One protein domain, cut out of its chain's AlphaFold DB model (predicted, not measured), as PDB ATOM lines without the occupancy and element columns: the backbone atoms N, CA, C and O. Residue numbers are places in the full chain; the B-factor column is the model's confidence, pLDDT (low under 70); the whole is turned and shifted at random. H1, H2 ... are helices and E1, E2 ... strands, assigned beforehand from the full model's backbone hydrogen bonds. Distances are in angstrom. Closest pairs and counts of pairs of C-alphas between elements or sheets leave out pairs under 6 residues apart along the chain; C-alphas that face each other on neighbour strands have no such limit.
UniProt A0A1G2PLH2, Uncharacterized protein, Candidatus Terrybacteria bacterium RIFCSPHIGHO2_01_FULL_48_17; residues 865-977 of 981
ATOM      1  N   LEU A 865      19.692 -53.233 -10.608       95.88
ATOM      2  CA  LEU A 865      20.717 -52.739 -11.519       95.88
ATOM      3  C   LEU A 865      20.721 -53.611 -12.772       95.88
ATOM      4  O   LEU A 865      20.844 -54.834 -12.671       95.88
ATOM      5  N   ILE A 866      20.623 -52.996 -13.945       95.81
ATOM      6  CA  ILE A 866      20.584 -53.689 -15.233       95.81
ATOM      7  C   ILE A 866      21.621 -53.132 -16.209       95.81
ATOM      8  O   ILE A 866      22.019 -51.971 -16.122       95.81
ATOM      9  N   ARG A 867      22.038 -53.956 -17.171       94.88
ATOM     10  CA  ARG A 867      22.863 -53.534 -18.313       94.88
ATOM     11  C   ARG A 867      22.440 -54.243 -19.595       94.88
ATOM     12  O   ARG A 867      21.968 -55.383 -19.540       94.88
ATOM     13  N   GLY A 868      22.633 -53.564 -20.721       93.25
ATOM     14  CA  GLY A 868      22.364 -54.105 -22.050       93.25
ATOM     15  C   GLY A 868      23.464 -55.036 -22.570       93.25
ATOM     16  O   GLY A 868      24.449 -55.291 -21.870       93.25
ATOM     17  N   PRO A 869      23.309 -55.541 -23.807       89.81
ATOM     18  CA  PRO A 869      24.276 -56.427 -24.457       89.81
ATOM     19  C   PRO A 869      25.644 -55.787 -24.729       89.81
ATOM     20  O   PRO A 869      26.635 -56.509 -24.805       89.81
ATOM     21  N   ASP A 870      25.708 -54.459 -24.868       81.75
ATOM     22  CA  ASP A 870      26.964 -53.708 -25.000       81.75
ATOM     23  C   ASP A 870      27.823 -53.795 -23.725       81.75
ATOM     24  O   ASP A 870      29.050 -53.752 -23.784       81.75
ATOM     25  N   GLY A 871      27.177 -53.971 -22.569       77.94
ATOM     26  CA  GLY A 871      27.793 -54.125 -21.258       77.94
ATOM     27  C   GLY A 871      28.437 -52.852 -20.703       77.94
ATOM     28  O   GLY A 871      29.050 -52.933 -19.638       77.94
ATOM     29  N   ILE A 872      28.302 -51.715 -21.396       80.38
ATOM     30  CA  ILE A 872      29.005 -50.459 -21.094       80.38
ATOM     31  C   ILE A 872      28.230 -49.640 -20.060       80.38
ATOM     32  O   ILE A 872      28.795 -49.243 -19.041       80.38
ATOM     33  N   LYS A 873      26.932 -49.408 -20.293       89.25
ATOM     34  CA  LYS A 873      26.091 -48.576 -19.422       89.25
ATOM     35  C   LYS A 873      25.355 -49.412 -18.381       89.25
ATOM     36  O   LYS A 873      24.773 -50.453 -18.696       89.25
ATOM     37  N   VAL A 874      25.348 -48.929 -17.138       93.12
ATOM     38  CA  VAL A 874      24.573 -49.524 -16.041       93.12
ATOM     39  C   VAL A 874      23.424 -48.601 -15.676       93.12
ATOM     40  O   VAL A 874      23.610 -47.401 -15.475       93.12
ATOM     41  N   TYR A 875      22.237 -49.179 -15.564       95.31
ATOM     42  CA  TYR A 875      21.021 -48.468 -15.210       95.31
ATOM     43  C   TYR A 875      20.445 -49.013 -13.912       95.31
ATOM     44  O   TYR A 875      20.514 -50.213 -13.660       95.31
ATOM     45  N   ILE A 876      19.829 -48.146 -13.117       95.31
ATOM     46  CA  ILE A 876      18.913 -48.543 -12.047       95.31
ATOM     47  C   ILE A 876      17.476 -48.389 -12.540       95.31
ATOM     48  O   ILE A 876      17.150 -47.373 -13.155       95.31
ATOM     49  N   VAL A 877      16.616 -49.376 -12.288       94.50
ATOM     50  CA  VAL A 877      15.190 -49.300 -12.648       94.50
ATOM     51  C   VAL A 877      14.308 -49.003 -11.443       94.50
ATOM     52  O   VAL A 877      14.643 -49.367 -10.315       94.50
ATOM     53  N   ASN A 878      13.162 -48.362 -11.670       91.12
ATOM     54  CA  ASN A 878      12.149 -48.146 -10.636       91.12
ATOM     55  C   ASN A 878      10.898 -49.017 -10.844       91.12
ATOM     56  O   ASN A 878      10.708 -49.629 -11.897       91.12
ATOM     57  N   GLY A 879      10.019 -49.042  -9.835       87.00
ATOM     58  CA  GLY A 879       8.752 -49.785  -9.852       87.00
ATOM     59  C   GLY A 879       7.724 -49.291 -10.880       87.00
ATOM     60  O   GLY A 879       6.686 -49.921 -11.069       87.00
ATOM     61  N   ASN A 880       8.009 -48.167 -11.542       88.44
ATOM     62  CA  ASN A 880       7.120 -47.497 -12.484       88.44
ATOM     63  C   ASN A 880       7.544 -47.698 -13.946       88.44
ATOM     64  O   ASN A 880       6.943 -47.097 -14.831       88.44
ATOM     65  N   GLY A 881       8.559 -48.520 -14.227       89.75
ATOM     66  CA  GLY A 881       9.004 -48.772 -15.598       89.75
ATOM     67  C   GLY A 881       9.903 -47.675 -16.177       89.75
ATOM     68  O   GLY A 881       9.989 -47.543 -17.397       89.75
ATOM     69  N   PHE A 882      10.602 -46.912 -15.335       93.81
ATOM     70  CA  PHE A 882      11.694 -46.032 -15.759       93.81
ATOM     71  C   PHE A 882      13.056 -46.637 -15.429       93.81
ATOM     72  O   PHE A 882      13.197 -47.395 -14.465       93.81
ATOM     73  N   LYS A 883      14.072 -46.265 -16.208       94.94
ATOM     74  CA  LYS A 883      15.483 -46.567 -15.944       94.94
ATOM     75  C   LYS A 883      16.287 -45.275 -15.860       94.94
ATOM     76  O   LYS A 883      16.061 -44.367 -16.652       94.94
ATOM     77  N   ARG A 884      17.262 -45.208 -14.960       95.06
ATOM     78  CA  ARG A 884      18.199 -44.082 -14.839       95.06
ATOM     79  C   ARG A 884      19.623 -44.559 -15.030       95.06
ATOM     80  O   ARG A 884      20.023 -45.553 -14.427       95.06
ATOM     81  N   HIS A 885      20.379 -43.860 -15.869       92.62
ATOM     82  CA  HIS A 885      21.787 -44.165 -16.108       92.62
ATOM     83  C   HIS A 885      22.647 -43.777 -14.899       92.62
ATOM     84  O   HIS A 885      22.488 -42.691 -14.339       92.62
ATOM     85  N   ILE A 886      23.578 -44.650 -14.511       91.62
ATOM     86  CA  ILE A 886      24.600 -44.361 -13.503       91.62
ATOM     87  C   ILE A 886      25.879 -43.930 -14.232       91.62
ATOM     88  O   ILE A 886      26.677 -44.767 -14.645       91.62
ATOM     89  N   PHE A 887      26.074 -42.616 -14.377       86.94
ATOM     90  CA  PHE A 887      27.150 -42.039 -15.196       86.94
ATOM     91  C   PHE A 887      28.562 -42.294 -14.664       86.94
ATOM     92  O   PHE A 887      29.502 -42.396 -15.447       86.94
ATOM     93  N   ASN A 888      28.731 -42.366 -13.339       86.75
ATOM     94  CA  ASN A 888      30.048 -42.485 -12.725       86.75
ATOM     95  C   ASN A 888      30.129 -43.707 -11.795       86.75
ATOM     96  O   ASN A 888      29.332 -43.812 -10.859       86.75
ATOM     97  N   PRO A 889      31.123 -44.600 -11.973       88.00
ATOM     98  CA  PRO A 889      31.360 -45.738 -11.086       88.00
ATOM     99  C   PRO A 889      31.481 -45.383  -9.596       88.00
ATOM    100  O   PRO A 889      31.152 -46.215  -8.753       88.00
ATOM    101  N   ALA A 890      31.913 -44.163  -9.246       90.00
ATOM    102  CA  ALA A 890      32.010 -43.706  -7.856       90.00
ATOM    103  C   ALA A 890      30.662 -43.749  -7.115       90.00
ATOM    104  O   ALA A 890      30.636 -43.985  -5.906       90.00
ATOM    105  N   VAL A 891      29.543 -43.609  -7.838       91.69
ATOM    106  CA  VAL A 891      28.185 -43.684  -7.276       91.69
ATOM    107  C   VAL A 891      27.920 -45.046  -6.624       91.69
ATOM    108  O   VAL A 891      27.238 -45.111  -5.605       91.69
ATOM    109  N   PHE A 892      28.535 -46.137  -7.104       93.06
ATOM    110  CA  PHE A 892      28.419 -47.454  -6.454       93.06
ATOM    111  C   PHE A 892      28.918 -47.446  -5.004       93.06
ATOM    112  O   PHE A 892      28.407 -48.199  -4.179       93.06
ATOM    113  N   GLY A 893      29.900 -46.600  -4.678       91.88
ATOM    114  CA  GLY A 893      30.418 -46.451  -3.317       91.88
ATOM    115  C   GLY A 893      29.491 -45.673  -2.381       91.88
ATOM    116  O   GLY A 893      29.641 -45.772  -1.166       91.88
ATOM    117  N   MET A 894      28.523 -44.933  -2.927       94.44
ATOM    118  CA  MET A 894      27.593 -44.086  -2.167       94.44
ATOM    119  C   MET A 894      26.371 -44.863  -1.665       94.44
ATOM    120  O   MET A 894      25.650 -44.394  -0.786       94.44
ATOM    121  N   TYR A 895      26.143 -46.073  -2.186       92.81
ATOM    122  CA  TYR A 895      25.007 -46.920  -1.833       92.81
ATOM    123  C   TYR A 895      25.465 -48.280  -1.322       92.81
ATOM    124  O   TYR A 895      26.118 -49.050  -2.020       92.81
ATOM    125  N   GLN A 896      25.032 -48.643  -0.113       88.44
ATOM    126  CA  GLN A 896      25.396 -49.936   0.477       88.44
ATOM    127  C   GLN A 896      24.900 -51.134  -0.347       88.44
ATOM    128  O   GLN A 896      25.556 -52.178  -0.359       88.44
ATOM    129  N   HIS A 897      23.770 -50.979  -1.040       87.88
ATOM    130  CA  HIS A 897      23.119 -52.029  -1.817       87.88
ATOM    131  C   HIS A 897      23.575 -52.088  -3.286       87.88
ATOM    132  O   HIS A 897      23.279 -53.069  -3.960       87.88
ATOM    133  N   PHE A 898      24.345 -51.110  -3.783       93.25
ATOM    134  CA  PHE A 898      24.891 -51.180  -5.141       93.25
ATOM    135  C   PHE A 898      26.106 -52.111  -5.150       93.25
ATOM    136  O   PHE A 898      27.083 -51.909  -4.422       93.25
ATOM    137  N   LYS A 899      26.037 -53.175  -5.955       90.75
ATOM    138  CA  LYS A 899      27.093 -54.189  -6.082       90.75
ATOM    139  C   LYS A 899      27.305 -54.528  -7.549       90.75
ATOM    140  O   LYS A 899      26.357 -54.903  -8.229       90.75
ATOM    141  N   TRP A 900      28.557 -54.500  -8.005       90.25
ATOM    142  CA  TRP A 900      28.923 -54.887  -9.374       90.25
ATOM    143  C   TRP A 900      28.449 -56.300  -9.745       90.25
ATOM    144  O   TRP A 900      27.926 -56.510 -10.832       90.25
ATOM    145  N   GLY A 901      28.558 -57.260  -8.819       89.44
ATOM    146  CA  GLY A 901      28.063 -58.628  -9.023       89.44
ATOM    147  C   GLY A 901      26.534 -58.774  -8.997       89.44
ATOM    148  O   GLY A 901      26.033 -59.843  -9.324       89.44
ATOM    149  N   GLY A 902      25.800 -57.728  -8.603       89.56
ATOM    150  CA  GLY A 902      24.334 -57.700  -8.572       89.56
ATOM    151  C   GLY A 902      23.691 -57.145  -9.846       89.56
ATOM    152  O   GLY A 902      22.468 -57.077  -9.914       89.56
ATOM    153  N   ILE A 903      24.488 -56.738 -10.844       94.81
ATOM    154  CA  ILE A 903      23.983 -56.178 -12.102       94.81
ATOM    155  C   ILE A 903      23.422 -57.305 -12.979       94.81
ATOM    156  O   ILE A 903      24.152 -58.203 -13.410       94.81
ATOM    157  N   LYS A 904      22.130 -57.238 -13.292       94.94
ATOM    158  CA  LYS A 904      21.442 -58.181 -14.178       94.94
ATOM    159  C   LYS A 904      21.729 -57.817 -15.637       94.94
ATOM    160  O   LYS A 904      21.545 -56.679 -16.058       94.94
ATOM    161  N   SER A 905      22.182 -58.783 -16.431       94.12
ATOM    162  CA  SER A 905      22.329 -58.585 -17.881       94.12
ATOM    163  C   SER A 905      20.994 -58.896 -18.554       94.12
ATOM    164  O   SER A 905      20.436 -59.969 -18.325       94.12
ATOM    165  N   VAL A 906      20.475 -57.960 -19.343       94.25
ATOM    166  CA  VAL A 906      19.167 -58.074 -20.006       94.25
ATOM    167  C   VAL A 906      19.314 -57.938 -21.521       94.25
ATOM    168  O   VAL A 906      20.314 -57.411 -22.012       94.25
ATOM    169  N   SER A 907      18.331 -58.427 -22.282       92.81
ATOM    170  CA  SER A 907      18.293 -58.176 -23.726       92.81
ATOM    171  C   SER A 907      18.072 -56.688 -24.006       92.81
ATOM    172  O   SER A 907      17.530 -55.965 -23.166       92.81
ATOM    173  N   GLN A 908      18.439 -56.236 -25.206       90.62
ATOM    174  CA  GLN A 908      18.177 -54.857 -25.621       90.62
ATOM    175  C   GLN A 908      16.674 -54.529 -25.569       90.62
ATOM    176  O   GLN A 908      16.293 -53.458 -25.113       90.62
ATOM    177  N   ASP A 909      15.810 -55.486 -25.919       87.19
ATOM    178  CA  ASP A 909      14.354 -55.314 -25.863       87.19
ATOM    179  C   ASP A 909      13.822 -55.043 -24.452       87.19
ATOM    180  O   ASP A 909      12.944 -54.193 -24.285       87.19
ATOM    181  N   VAL A 910      14.356 -55.753 -23.451       90.00
ATOM    182  CA  VAL A 910      14.021 -55.540 -22.037       90.00
ATOM    183  C   VAL A 910      14.649 -54.248 -21.533       90.00
ATOM    184  O   VAL A 910      14.023 -53.546 -20.758       90.00
ATOM    185  N   LEU A 911      15.858 -53.891 -21.965       90.94
ATOM    186  CA  LEU A 911      16.456 -52.616 -21.580       90.94
ATOM    187  C   LEU A 911      15.631 -51.437 -22.114       90.94
ATOM    188  O   LEU A 911      15.385 -50.471 -21.392       90.94
ATOM    189  N   ASP A 912      15.198 -51.500 -23.368       88.19
ATOM    190  CA  ASP A 912      14.446 -50.434 -24.027       88.19
ATOM    191  C   ASP A 912      12.951 -50.437 -23.674       88.19
ATOM    192  O   ASP A 912      12.218 -49.545 -24.094       88.19
ATOM    193  N   SER A 913      12.458 -51.423 -22.918       87.94
ATOM    194  CA  SER A 913      11.091 -51.390 -22.377       87.94
ATOM    195  C   SER A 913      10.890 -50.286 -21.338       87.94
ATOM    196  O   SER A 913       9.769 -49.808 -21.149       87.94
ATOM    197  N   PHE A 914      11.975 -49.872 -20.686       91.88
ATOM    198  CA  PHE A 914      11.985 -48.797 -19.709       91.88
ATOM    199  C   PHE A 914      12.197 -47.452 -20.394       91.88
ATOM    200  O   PHE A 914      13.096 -47.300 -21.228       91.88
ATOM    201  N   ILE A 915      11.425 -46.454 -19.973       93.50
ATOM    202  CA  ILE A 915      11.659 -45.064 -20.366       93.50
ATOM    203  C   ILE A 915      12.895 -44.568 -19.611       93.50
ATOM    204  O   ILE A 915      12.987 -44.704 -18.390       93.50
ATOM    205  N   THR A 916      13.873 -44.027 -20.334       93.19
ATOM    206  CA  THR A 916      15.051 -43.431 -19.700       93.19
ATOM    207  C   THR A 916      14.640 -42.142 -19.002       93.19
ATOM    208  O   THR A 916      14.048 -41.273 -19.631       93.19
ATOM    209  N   SER A 917      14.983 -42.009 -17.725       94.81
ATOM    210  CA  SER A 917      14.873 -40.760 -16.987       94.81
ATOM    211  C   SER A 917      16.235 -40.337 -16.460       94.81
ATOM    212  O   SER A 917      17.000 -41.137 -15.920       94.81
ATOM    213  N   ASP A 918      16.521 -39.059 -16.618       93.50
ATOM    214  CA  ASP A 918      17.655 -38.331 -16.063       93.50
ATOM    215  C   ASP A 918      17.257 -37.509 -14.826       93.50
ATOM    216  O   ASP A 918      18.084 -36.791 -14.267       93.50
ATOM    217  N   ILE A 919      16.002 -37.616 -14.382       95.75
ATOM    218  CA  ILE A 919      15.436 -36.753 -13.352       95.75
ATOM    219  C   ILE A 919      15.558 -37.410 -11.983       95.75
ATOM    220  O   ILE A 919      15.170 -38.563 -11.775       95.75
ATOM    221  N   TYR A 920      16.065 -36.657 -11.014       95.75
ATOM    222  CA  TYR A 920      16.199 -37.125  -9.646       95.75
ATOM    223  C   TYR A 920      16.026 -36.007  -8.616       95.75
ATOM    224  O   TYR A 920      16.112 -34.814  -8.914       95.75
ATOM    225  N   ARG A 921      15.798 -36.404  -7.365       95.38
ATOM    226  CA  ARG A 921      15.859 -35.518  -6.195       95.38
ATOM    227  C   ARG A 921      16.314 -36.279  -4.956       95.38
ATOM    228  O   ARG A 921      16.129 -37.492  -4.872       95.38
ATOM    229  N   SER A 922      16.870 -35.572  -3.976       94.06
ATOM    230  CA  SER A 922      17.062 -36.155  -2.644       94.06
ATOM    231  C   SER A 922      15.727 -36.191  -1.885       94.06
ATOM    232  O   SER A 922      14.844 -35.369  -2.132       94.06
ATOM    233  N   LEU A 923      15.556 -37.156  -0.974       86.81
ATOM    234  CA  LEU A 923      14.279 -37.465  -0.306       86.81
ATOM    235  C   LEU A 923      13.612 -36.241   0.353       86.81
ATOM    236  O   LEU A 923      12.390 -36.106   0.295       86.81
ATOM    237  N   ASN A 924      14.412 -35.349   0.939       85.31
ATOM    238  CA  ASN A 924      13.946 -34.154   1.652       85.31
ATOM    239  C   ASN A 924      14.228 -32.849   0.896       85.31
ATOM    240  O   ASN A 924      14.124 -31.766   1.469       85.31
ATOM    241  N   ASP A 925      14.612 -32.946  -0.374       89.81
ATOM    242  CA  ASP A 925      14.872 -31.789  -1.216       89.81
ATOM    243  C   ASP A 925      13.595 -31.377  -1.952       89.81
ATOM    244  O   ASP A 925      12.884 -32.216  -2.523       89.81
ATOM    245  N   TYR A 926      13.299 -30.078  -1.923       87.31
ATOM    246  CA  TYR A 926      12.204 -29.514  -2.708       87.31
ATOM    247  C   TYR A 926      12.624 -29.299  -4.166       87.31
ATOM    248  O   TYR A 926      11.757 -29.203  -5.035       87.31
ATOM    249  N   LYS A 927      13.934 -29.234  -4.446       92.94
ATOM    250  CA  LYS A 927      14.460 -29.103  -5.802       92.94
ATOM    251  C   LYS A 927      14.464 -30.454  -6.510       92.94
ATOM    252  O   LYS A 927      14.916 -31.467  -5.976       92.94
ATOM    253  N   VAL A 928      13.989 -30.435  -7.750       96.25
ATOM    254  CA  VAL A 928      14.099 -31.542  -8.702       96.25
ATOM    255  C   VAL A 928      15.182 -31.182  -9.708       96.25
ATOM    256  O   VAL A 928      15.227 -30.046 -10.185       96.25
ATOM    257  N   TYR A 929      16.047 -32.139 -10.025       96.19
ATOM    258  CA  TYR A 929      17.170 -31.948 -10.933       96.19
ATOM    259  C   TYR A 929      17.065 -32.890 -12.136       96.19
ATOM    260  O   TYR A 929      16.679 -34.043 -11.966       96.19
ATOM    261  N   SER A 930      17.435 -32.421 -13.328       95.12
ATOM    262  CA  SER A 930      17.804 -33.267 -14.477       95.12
ATOM    263  C   SER A 930      19.327 -33.408 -14.523       95.12
ATOM    264  O   SER A 930      20.052 -32.506 -14.091       95.12
ATOM    265  N   LEU A 931      19.817 -34.555 -14.986       93.56
ATOM    266  CA  LEU A 931      21.241 -34.854 -15.090       93.56
ATOM    267  C   LEU A 931      21.694 -34.787 -16.553       93.56
ATOM    268  O   LEU A 931      21.450 -35.707 -17.332       93.56
ATOM    269  N   LEU A 932      22.407 -33.718 -16.903       91.19
ATOM    270  CA  LEU A 932      22.962 -33.496 -18.234       91.19
ATOM    271  C   LEU A 932      24.343 -34.148 -18.355       91.19
ATOM    272  O   LEU A 932      25.278 -33.772 -17.644       91.19
ATOM    273  N   GLU A 933      24.497 -35.103 -19.272       88.75
ATOM    274  CA  GLU A 933      25.804 -35.683 -19.599       88.75
ATOM    275  C   GLU A 933      26.697 -34.631 -20.274       88.75
ATOM    276  O   GLU A 933      26.314 -34.032 -21.275       88.75
ATOM    277  N   VAL A 934      27.894 -34.407 -19.729       88.19
ATOM    278  CA  VAL A 934      28.869 -33.440 -20.269       88.19
ATOM    279  C   VAL A 934      29.991 -34.158 -21.012       88.19
ATOM    280  O   VAL A 934      30.465 -33.685 -22.042       88.19
ATOM    281  N   ASN A 935      30.441 -35.297 -20.485       84.69
ATOM    282  CA  ASN A 935      31.450 -36.127 -21.131       84.69
ATOM    283  C   ASN A 935      31.246 -37.595 -20.752       84.69
ATOM    284  O   ASN A 935      31.599 -38.016 -19.647       84.69
ATOM    285  N   GLU A 936      30.716 -38.365 -21.700       81.31
ATOM    286  CA  GLU A 936      30.459 -39.800 -21.560       81.31
ATOM    287  C   GLU A 936      31.729 -40.587 -21.206       81.31
ATOM    288  O   GLU A 936      31.735 -41.376 -20.262       81.31
ATOM    289  N   ALA A 937      32.843 -40.325 -21.902       79.81
ATOM    290  CA  ALA A 937      34.098 -41.060 -21.727       79.81
ATOM    291  C   ALA A 937      34.730 -40.856 -20.339       79.81
ATOM    292  O   ALA A 937      35.491 -41.702 -19.870       79.81
ATOM    293  N   GLN A 938      34.426 -39.734 -19.685       80.94
ATOM    294  CA  GLN A 938      34.908 -39.407 -18.340       80.94
ATOM    295  C   GLN A 938      33.851 -39.633 -17.249       80.94
ATOM    296  O   GLN A 938      34.146 -39.418 -16.073       80.94
ATOM    297  N   GLY A 939      32.631 -40.049 -17.611       76.31
ATOM    298  CA  GLY A 939      31.517 -40.193 -16.672       76.31
ATOM    299  C   GLY A 939      31.158 -38.881 -15.965       76.31
ATOM    300  O   GLY A 939      30.833 -38.892 -14.772       76.31
ATOM    301  N   LEU A 940      31.292 -37.748 -16.666       85.25
ATOM    302  CA  LEU A 940      31.004 -36.412 -16.138       85.25
ATOM    303  C   LEU A 940      29.600 -35.965 -16.540       85.25
ATOM    304  O   LEU A 940      29.244 -35.984 -17.719       85.25
ATOM    305  N   ALA A 941      28.840 -35.496 -15.554       89.81
ATOM    306  CA  ALA A 941      27.511 -34.934 -15.733       89.81
ATOM    307  C   ALA A 941      27.294 -33.726 -14.807       89.81
ATOM    308  O   ALA A 941      27.966 -33.589 -13.779       89.81
ATOM    309  N   GLN A 942      26.356 -32.858 -15.176       93.94
ATOM    310  CA  GLN A 942      25.929 -31.696 -14.401       93.94
ATOM    311  C   GLN A 942      24.461 -31.827 -14.011       93.94
ATOM    312  O   GLN A 942      23.634 -32.240 -14.821       93.94
ATOM    313  N   LYS A 943      24.126 -31.445 -12.778       94.81
ATOM    314  CA  LYS A 943      22.737 -31.382 -12.317       94.81
ATOM    315  C   LYS A 943      22.144 -30.017 -12.647       94.81
ATOM    316  O   LYS A 943      22.735 -28.992 -12.315       94.81
ATOM    317  N   GLN A 944      20.973 -29.990 -13.263       96.56
ATOM    318  CA  GLN A 944      20.261 -28.765 -13.613       96.56
ATOM    319  C   GLN A 944      18.938 -28.719 -12.865       96.56
ATOM    320  O   GLN A 944      18.128 -29.637 -12.961       96.56
ATOM    321  N   TRP A 945      18.734 -27.667 -12.078       95.69
ATOM    322  CA  TRP A 945      17.508 -27.494 -11.307       95.69
ATOM    323  C   TRP A 945      16.342 -27.111 -12.224       95.69
ATOM    324  O   TRP A 945      16.458 -26.168 -12.999       95.69
ATOM    325  N   PHE A 946      15.213 -27.808 -12.101       94.94
ATOM    326  CA  PHE A 946      13.926 -27.373 -12.646       94.94
ATOM    327  C   PHE A 946      13.361 -26.214 -11.813       94.94
ATOM    328  O   PHE A 946      12.640 -26.438 -10.838       94.94
ATOM    329  N   ASP A 947      13.687 -24.978 -12.191       94.62
ATOM    330  CA  ASP A 947      13.157 -23.759 -11.566       94.62
ATOM    331  C   ASP A 947      11.802 -23.389 -12.180       94.62
ATOM    332  O   ASP A 947      11.612 -22.353 -12.809       94.62
ATOM    333  N   ILE A 948      10.866 -24.326 -12.052       90.19
ATOM    334  CA  ILE A 948       9.511 -24.236 -12.582       90.19
ATOM    335  C   ILE A 948       8.518 -24.800 -11.568       90.19
ATOM    336  O   ILE A 948       8.849 -25.606 -10.697       90.19
ATOM    337  N   THR A 949       7.260 -24.395 -11.692       89.81
ATOM    338  CA  THR A 949       6.163 -24.928 -10.878       89.81
ATOM    339  C   THR A 949       5.860 -26.388 -11.222       89.81
ATOM    340  O   THR A 949       6.118 -26.859 -12.331       89.81
ATOM    341  N   ALA A 950       5.214 -27.105 -10.298       86.06
ATOM    342  CA  ALA A 950       4.716 -28.458 -10.552       86.06
ATOM    343  C   ALA A 950       3.750 -28.514 -11.752       86.06
ATOM    344  O   ALA A 950       3.753 -29.480 -12.511       86.06
ATOM    345  N   GLN A 951       2.944 -27.465 -11.947       84.00
ATOM    346  CA  GLN A 951       2.055 -27.339 -13.099       84.00
ATOM    347  C   GLN A 951       2.844 -27.196 -14.402       84.00
ATOM    348  O   GLN A 951       2.524 -27.875 -15.370       84.00
ATOM    349  N   GLN A 952       3.891 -26.366 -14.429       84.88
ATOM    350  CA  GLN A 952       4.767 -26.226 -15.598       84.88
ATOM    351  C   GLN A 952       5.543 -27.512 -15.895       84.88
ATOM    352  O   GLN A 952       5.711 -27.861 -17.058       84.88
ATOM    353  N   PHE A 953       5.968 -28.245 -14.863       87.12
ATOM    354  CA  PHE A 953       6.609 -29.553 -15.011       87.12
ATOM    355  C   PHE A 953       5.691 -30.532 -15.761       87.12
ATOM    356  O   PHE A 953       6.085 -31.100 -16.777       87.12
ATOM    357  N   ILE A 954       4.431 -30.642 -15.331       86.00
ATOM    358  CA  ILE A 954       3.419 -31.480 -15.996       86.00
ATOM    359  C   ILE A 954       3.075 -30.944 -17.393       86.00
ATOM    360  O   ILE A 954       2.960 -31.724 -18.334       86.00
ATOM    361  N   ALA A 955       2.948 -29.624 -17.557       74.81
ATOM    362  CA  ALA A 955       2.654 -28.994 -18.848       74.81
ATOM    363  C   ALA A 955       3.764 -29.216 -19.889       74.81
ATOM    364  O   ALA A 955       3.508 -29.154 -21.087       74.81
ATOM    365  N   ARG A 956       4.989 -29.513 -19.436       84.00
ATOM    366  CA  ARG A 956       6.122 -29.936 -20.270       84.00
ATOM    367  C   ARG A 956       6.219 -31.455 -20.429       84.00
ATOM    368  O   ARG A 956       7.259 -31.957 -20.841       84.00
ATOM    369  N   PHE A 957       5.142 -32.176 -20.123       89.19
ATOM    370  CA  PHE A 957       5.005 -33.626 -20.263       89.19
ATOM    371  C   PHE A 957       5.890 -34.461 -19.333       89.19
ATOM    372  O   PHE A 957       6.032 -35.669 -19.531       89.19
ATOM    373  N   TYR A 958       6.453 -33.862 -18.283       90.50
ATOM    374  CA  TYR A 958       7.174 -34.625 -17.278       90.50
ATOM    375  C   TYR A 958       6.202 -35.319 -16.305       90.50
ATOM    376  O   TYR A 958       5.219 -34.740 -15.843       90.50
ATOM    377  N   GLN A 959       6.508 -36.569 -15.960       91.94
ATOM    378  CA  GLN A 959       5.759 -37.408 -15.025       91.94
ATOM    379  C   GLN A 959       6.506 -37.504 -13.692       91.94
ATOM    380  O   GLN A 959       7.724 -37.661 -13.676       91.94
ATOM    381  N   TRP A 960       5.810 -37.423 -12.560       92.88
ATOM    382  CA  TRP A 960       6.463 -37.490 -11.244       92.88
ATOM    383  C   TRP A 960       7.074 -38.866 -10.963       92.88
ATOM    384  O   TRP A 960       8.086 -38.972 -10.276       92.88
ATOM    385  N   GLU A 961       6.509 -39.914 -11.554       92.31
ATOM    386  CA  GLU A 961       6.958 -41.301 -11.459       92.31
ATOM    387  C   GLU A 961       8.327 -41.550 -12.102       92.31
ATOM    388  O   GLU A 961       8.939 -42.588 -11.836       92.31
ATOM    389  N   GLN A 962       8.811 -40.621 -12.934       94.06
ATOM    390  CA  GLN A 962      10.144 -40.694 -13.527       94.06
ATOM    391  C   GLN A 962      11.235 -40.170 -12.582       94.06
ATOM    392  O   GLN A 962      12.407 -40.457 -12.794       94.06
ATOM    393  N   VAL A 963      10.871 -39.423 -11.533       95.25
ATOM    394  CA  VAL A 963      11.830 -38.811 -10.608       95.25
ATOM    395  C   VAL A 963      12.404 -39.871  -9.671       95.25
ATOM    396  O   VAL A 963      11.704 -40.410  -8.813       95.25
ATOM    397  N   PHE A 964      13.701 -40.139  -9.787       95.81
ATOM    398  CA  PHE A 964      14.400 -41.050  -8.884       95.81
ATOM    399  C   PHE A 964      14.730 -40.370  -7.553       95.81
ATOM    400  O   PHE A 964      15.216 -39.239  -7.516       95.81
ATOM    401  N   ILE A 965      14.515 -41.085  -6.448       93.88
ATOM    402  CA  ILE A 965      14.990 -40.650  -5.134       93.88
ATOM    403  C   ILE A 965      16.430 -41.124  -4.948       93.88
ATOM    404  O   ILE A 965      16.707 -42.321  -5.009       93.88
ATOM    405  N   VAL A 966      17.336 -40.179  -4.713       93.88
ATOM    406  CA  VAL A 966      18.763 -40.427  -4.456       93.88
ATOM    407  C   VAL A 966      19.143 -39.966  -3.050       93.88
ATOM    408  O   VAL A 966      18.374 -39.272  -2.382       93.88
ATOM    409  N   ASN A 967      20.325 -40.351  -2.574       93.38
ATOM    410  CA  ASN A 967      20.868 -39.805  -1.332       93.38
ATOM    411  C   ASN A 967      21.560 -38.446  -1.563       93.38
ATOM    412  O   ASN A 967      21.863 -38.056  -2.693       93.38
ATOM    413  N   ASP A 968      21.834 -37.727  -0.474       94.06
ATOM    414  CA  ASP A 968      22.502 -36.420  -0.541       94.06
ATOM    415  C   ASP A 968      23.924 -36.515  -1.122       94.06
ATOM    416  O   ASP A 968      24.354 -35.608  -1.829       94.06
ATOM    417  N   GLN A 969      24.634 -37.630  -0.890       94.00
ATOM    418  CA  GLN A 969      25.995 -37.836  -1.405       94.00
ATOM    419  C   GLN A 969      26.037 -37.837  -2.937       94.00
ATOM    420  O   GLN A 969      26.904 -37.191  -3.516       94.00
ATOM    421  N   GLU A 970      25.100 -38.525  -3.592       93.50
ATOM    422  CA  GLU A 970      25.000 -38.533  -5.052       93.50
ATOM    423  C   GLU A 970      24.514 -37.179  -5.579       93.50
ATOM    424  O   GLU A 970      25.087 -36.659  -6.538       93.50
ATOM    425  N   ARG A 971      23.504 -36.563  -4.941       92.38
ATOM    426  CA  ARG A 971      23.021 -35.231  -5.347       92.38
ATOM    427  C   ARG A 971      24.161 -34.215  -5.353       92.38
ATOM    428  O   ARG A 971      24.235 -33.401  -6.273       92.38
ATOM    429  N   ASP A 972      25.014 -34.230  -4.338       92.06
ATOM    430  CA  ASP A 972      26.076 -33.236  -4.151       92.06
ATOM    431  C   ASP A 972      27.371 -33.579  -4.897       92.06
ATOM    432  O   ASP A 972      28.259 -32.735  -4.995       92.06
ATOM    433  N   TYR A 973      27.463 -34.780  -5.475       92.56
ATOM    434  CA  TYR A 973      28.592 -35.186  -6.306       92.56
ATOM    435  C   TYR A 973      28.637 -34.447  -7.651       92.56
ATOM    436  O   TYR A 973      29.714 -34.074  -8.120       92.56
ATOM    437  N   TYR A 974      27.479 -34.232  -8.280       91.56
ATOM    438  CA  TYR A 974      27.387 -33.571  -9.581       91.56
ATOM    439  C   TYR A 974      27.408 -32.046  -9.448       91.56
ATOM    440  O   TYR A 974      26.717 -31.467  -8.604       91.56
ATOM    441  N   GLN A 975      28.181 -31.388 -10.318       91.81
ATOM    442  CA  GLN A 975      28.252 -29.928 -10.371       91.81
ATOM    443  C   GLN A 975      26.915 -29.335 -10.824       91.81
ATOM    444  O   GLN A 975      26.259 -29.884 -11.708       91.81
ATOM    445  N   GLU A 976      26.517 -28.216 -10.222       93.31
ATOM    446  CA  GLU A 976      25.288 -27.510 -10.585       93.31
ATOM    447  C   GLU A 976      25.495 -26.724 -11.888       93.31
ATOM    448  O   GLU A 976      26.442 -25.946 -12.012       93.31
ATOM    449  N   GLY A 977      24.634 -26.981 -12.869       92.44
ATOM    450  CA  GLY A 977      24.575 -26.273 -14.143       92.44
ATOM    451  C   GLY A 977      23.495 -25.190 -14.151       92.44
ATOM    452  O   GLY A 977      22.857 -24.903 -13.137       92.44
TER     453      GLY A 977
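Overview. This is residues 865 to 977 of the 981 residues of an uncharacterized protein of Candidatus Terrybacteria bacterium RIFCSPHIGHO2_01_FULL_48_17 (UniProt A0A1G2PLH2). Two small sheets make two joined lobes: a three-stranded one, E1 E2 E3, with the long link 895 to 907 running round its E1 edge and H2 grazing it, and a strongly twisted four-stranded one, E6 E5 E4 E7, with H4 over it. H3 lies at the far end of the second lobe, away from both sheets. The printed part has 113 residues, with four named helices and seven named strands in the order E1 E2 E3 H1 H2 E4 E5 E6 H3 E7 H4; the first sheet is antiparallel, the second mixed. The class is mixed, helices and strands, with 53 residues in named elements, under half. The whole is compact, with a radius of gyration of the C-alphas of 14.1 A and spans of 39 by 28 by 26 A.

Arrangement. E1, residues 865 to 867, E2, 874 to 877, and E3, 882 to 885, form a meander, each strand the antiparallel neighbour of the one before. N 866 and O 875 are 2.8 A apart, and N 884 and O 876 2.8 A. Residues 866 to 867 also pair, parallel, with residues 904 to 905. H2, residues 908 to 911, only grazes this sheet. E4, residues 919 to 922, E5, 929 to 935, and E6, 940 to 945, form a second meander; N 920 and O 929 are 2.8 A apart, and N 932 and O 942 2.8 A. E7, residues 964 to 966, is parallel to E4, with N 921 and O 964 2.9 A apart. E6, H3, residues 950 to 955, and E7 make a split strand-helix-strand unit, two strands running the same way with E5 and E4 between them; its crossover is right-handed. H4, residues 968 to 973, is on this sheet at a height of 8.2 A, only just over E4, on which 3 of its 6 C-alphas fall. H1, residues 889 to 894, and H4 only just touch, with 3 pairs of C-alphas within 8 A; the closest are Val 891 and Glu 970, 6.5 A. In H3 and H4 every O i to N i+4 pair is within hydrogen-bond range; in H1 0 of 2 are, but 3 of 3 O i to N i+3 pairs; H2 is too short for an O i to N i+4 pair.

Along the chain. E1 begins at C-alpha 865, (20.717, -52.739, -11.519). E5 is 18.0 A long and E6 16.9 A. H4 ends at C-alpha 973, (28.592, -35.186, -6.306).

Size, cuts and confidence. The C-alphas farthest apart, Gly 901 and Gln 951, are 40.9 A apart. The printed part has no cut; the link H1 to H2 is long, 13 residues. No printed residue is under 70 in pLDDT.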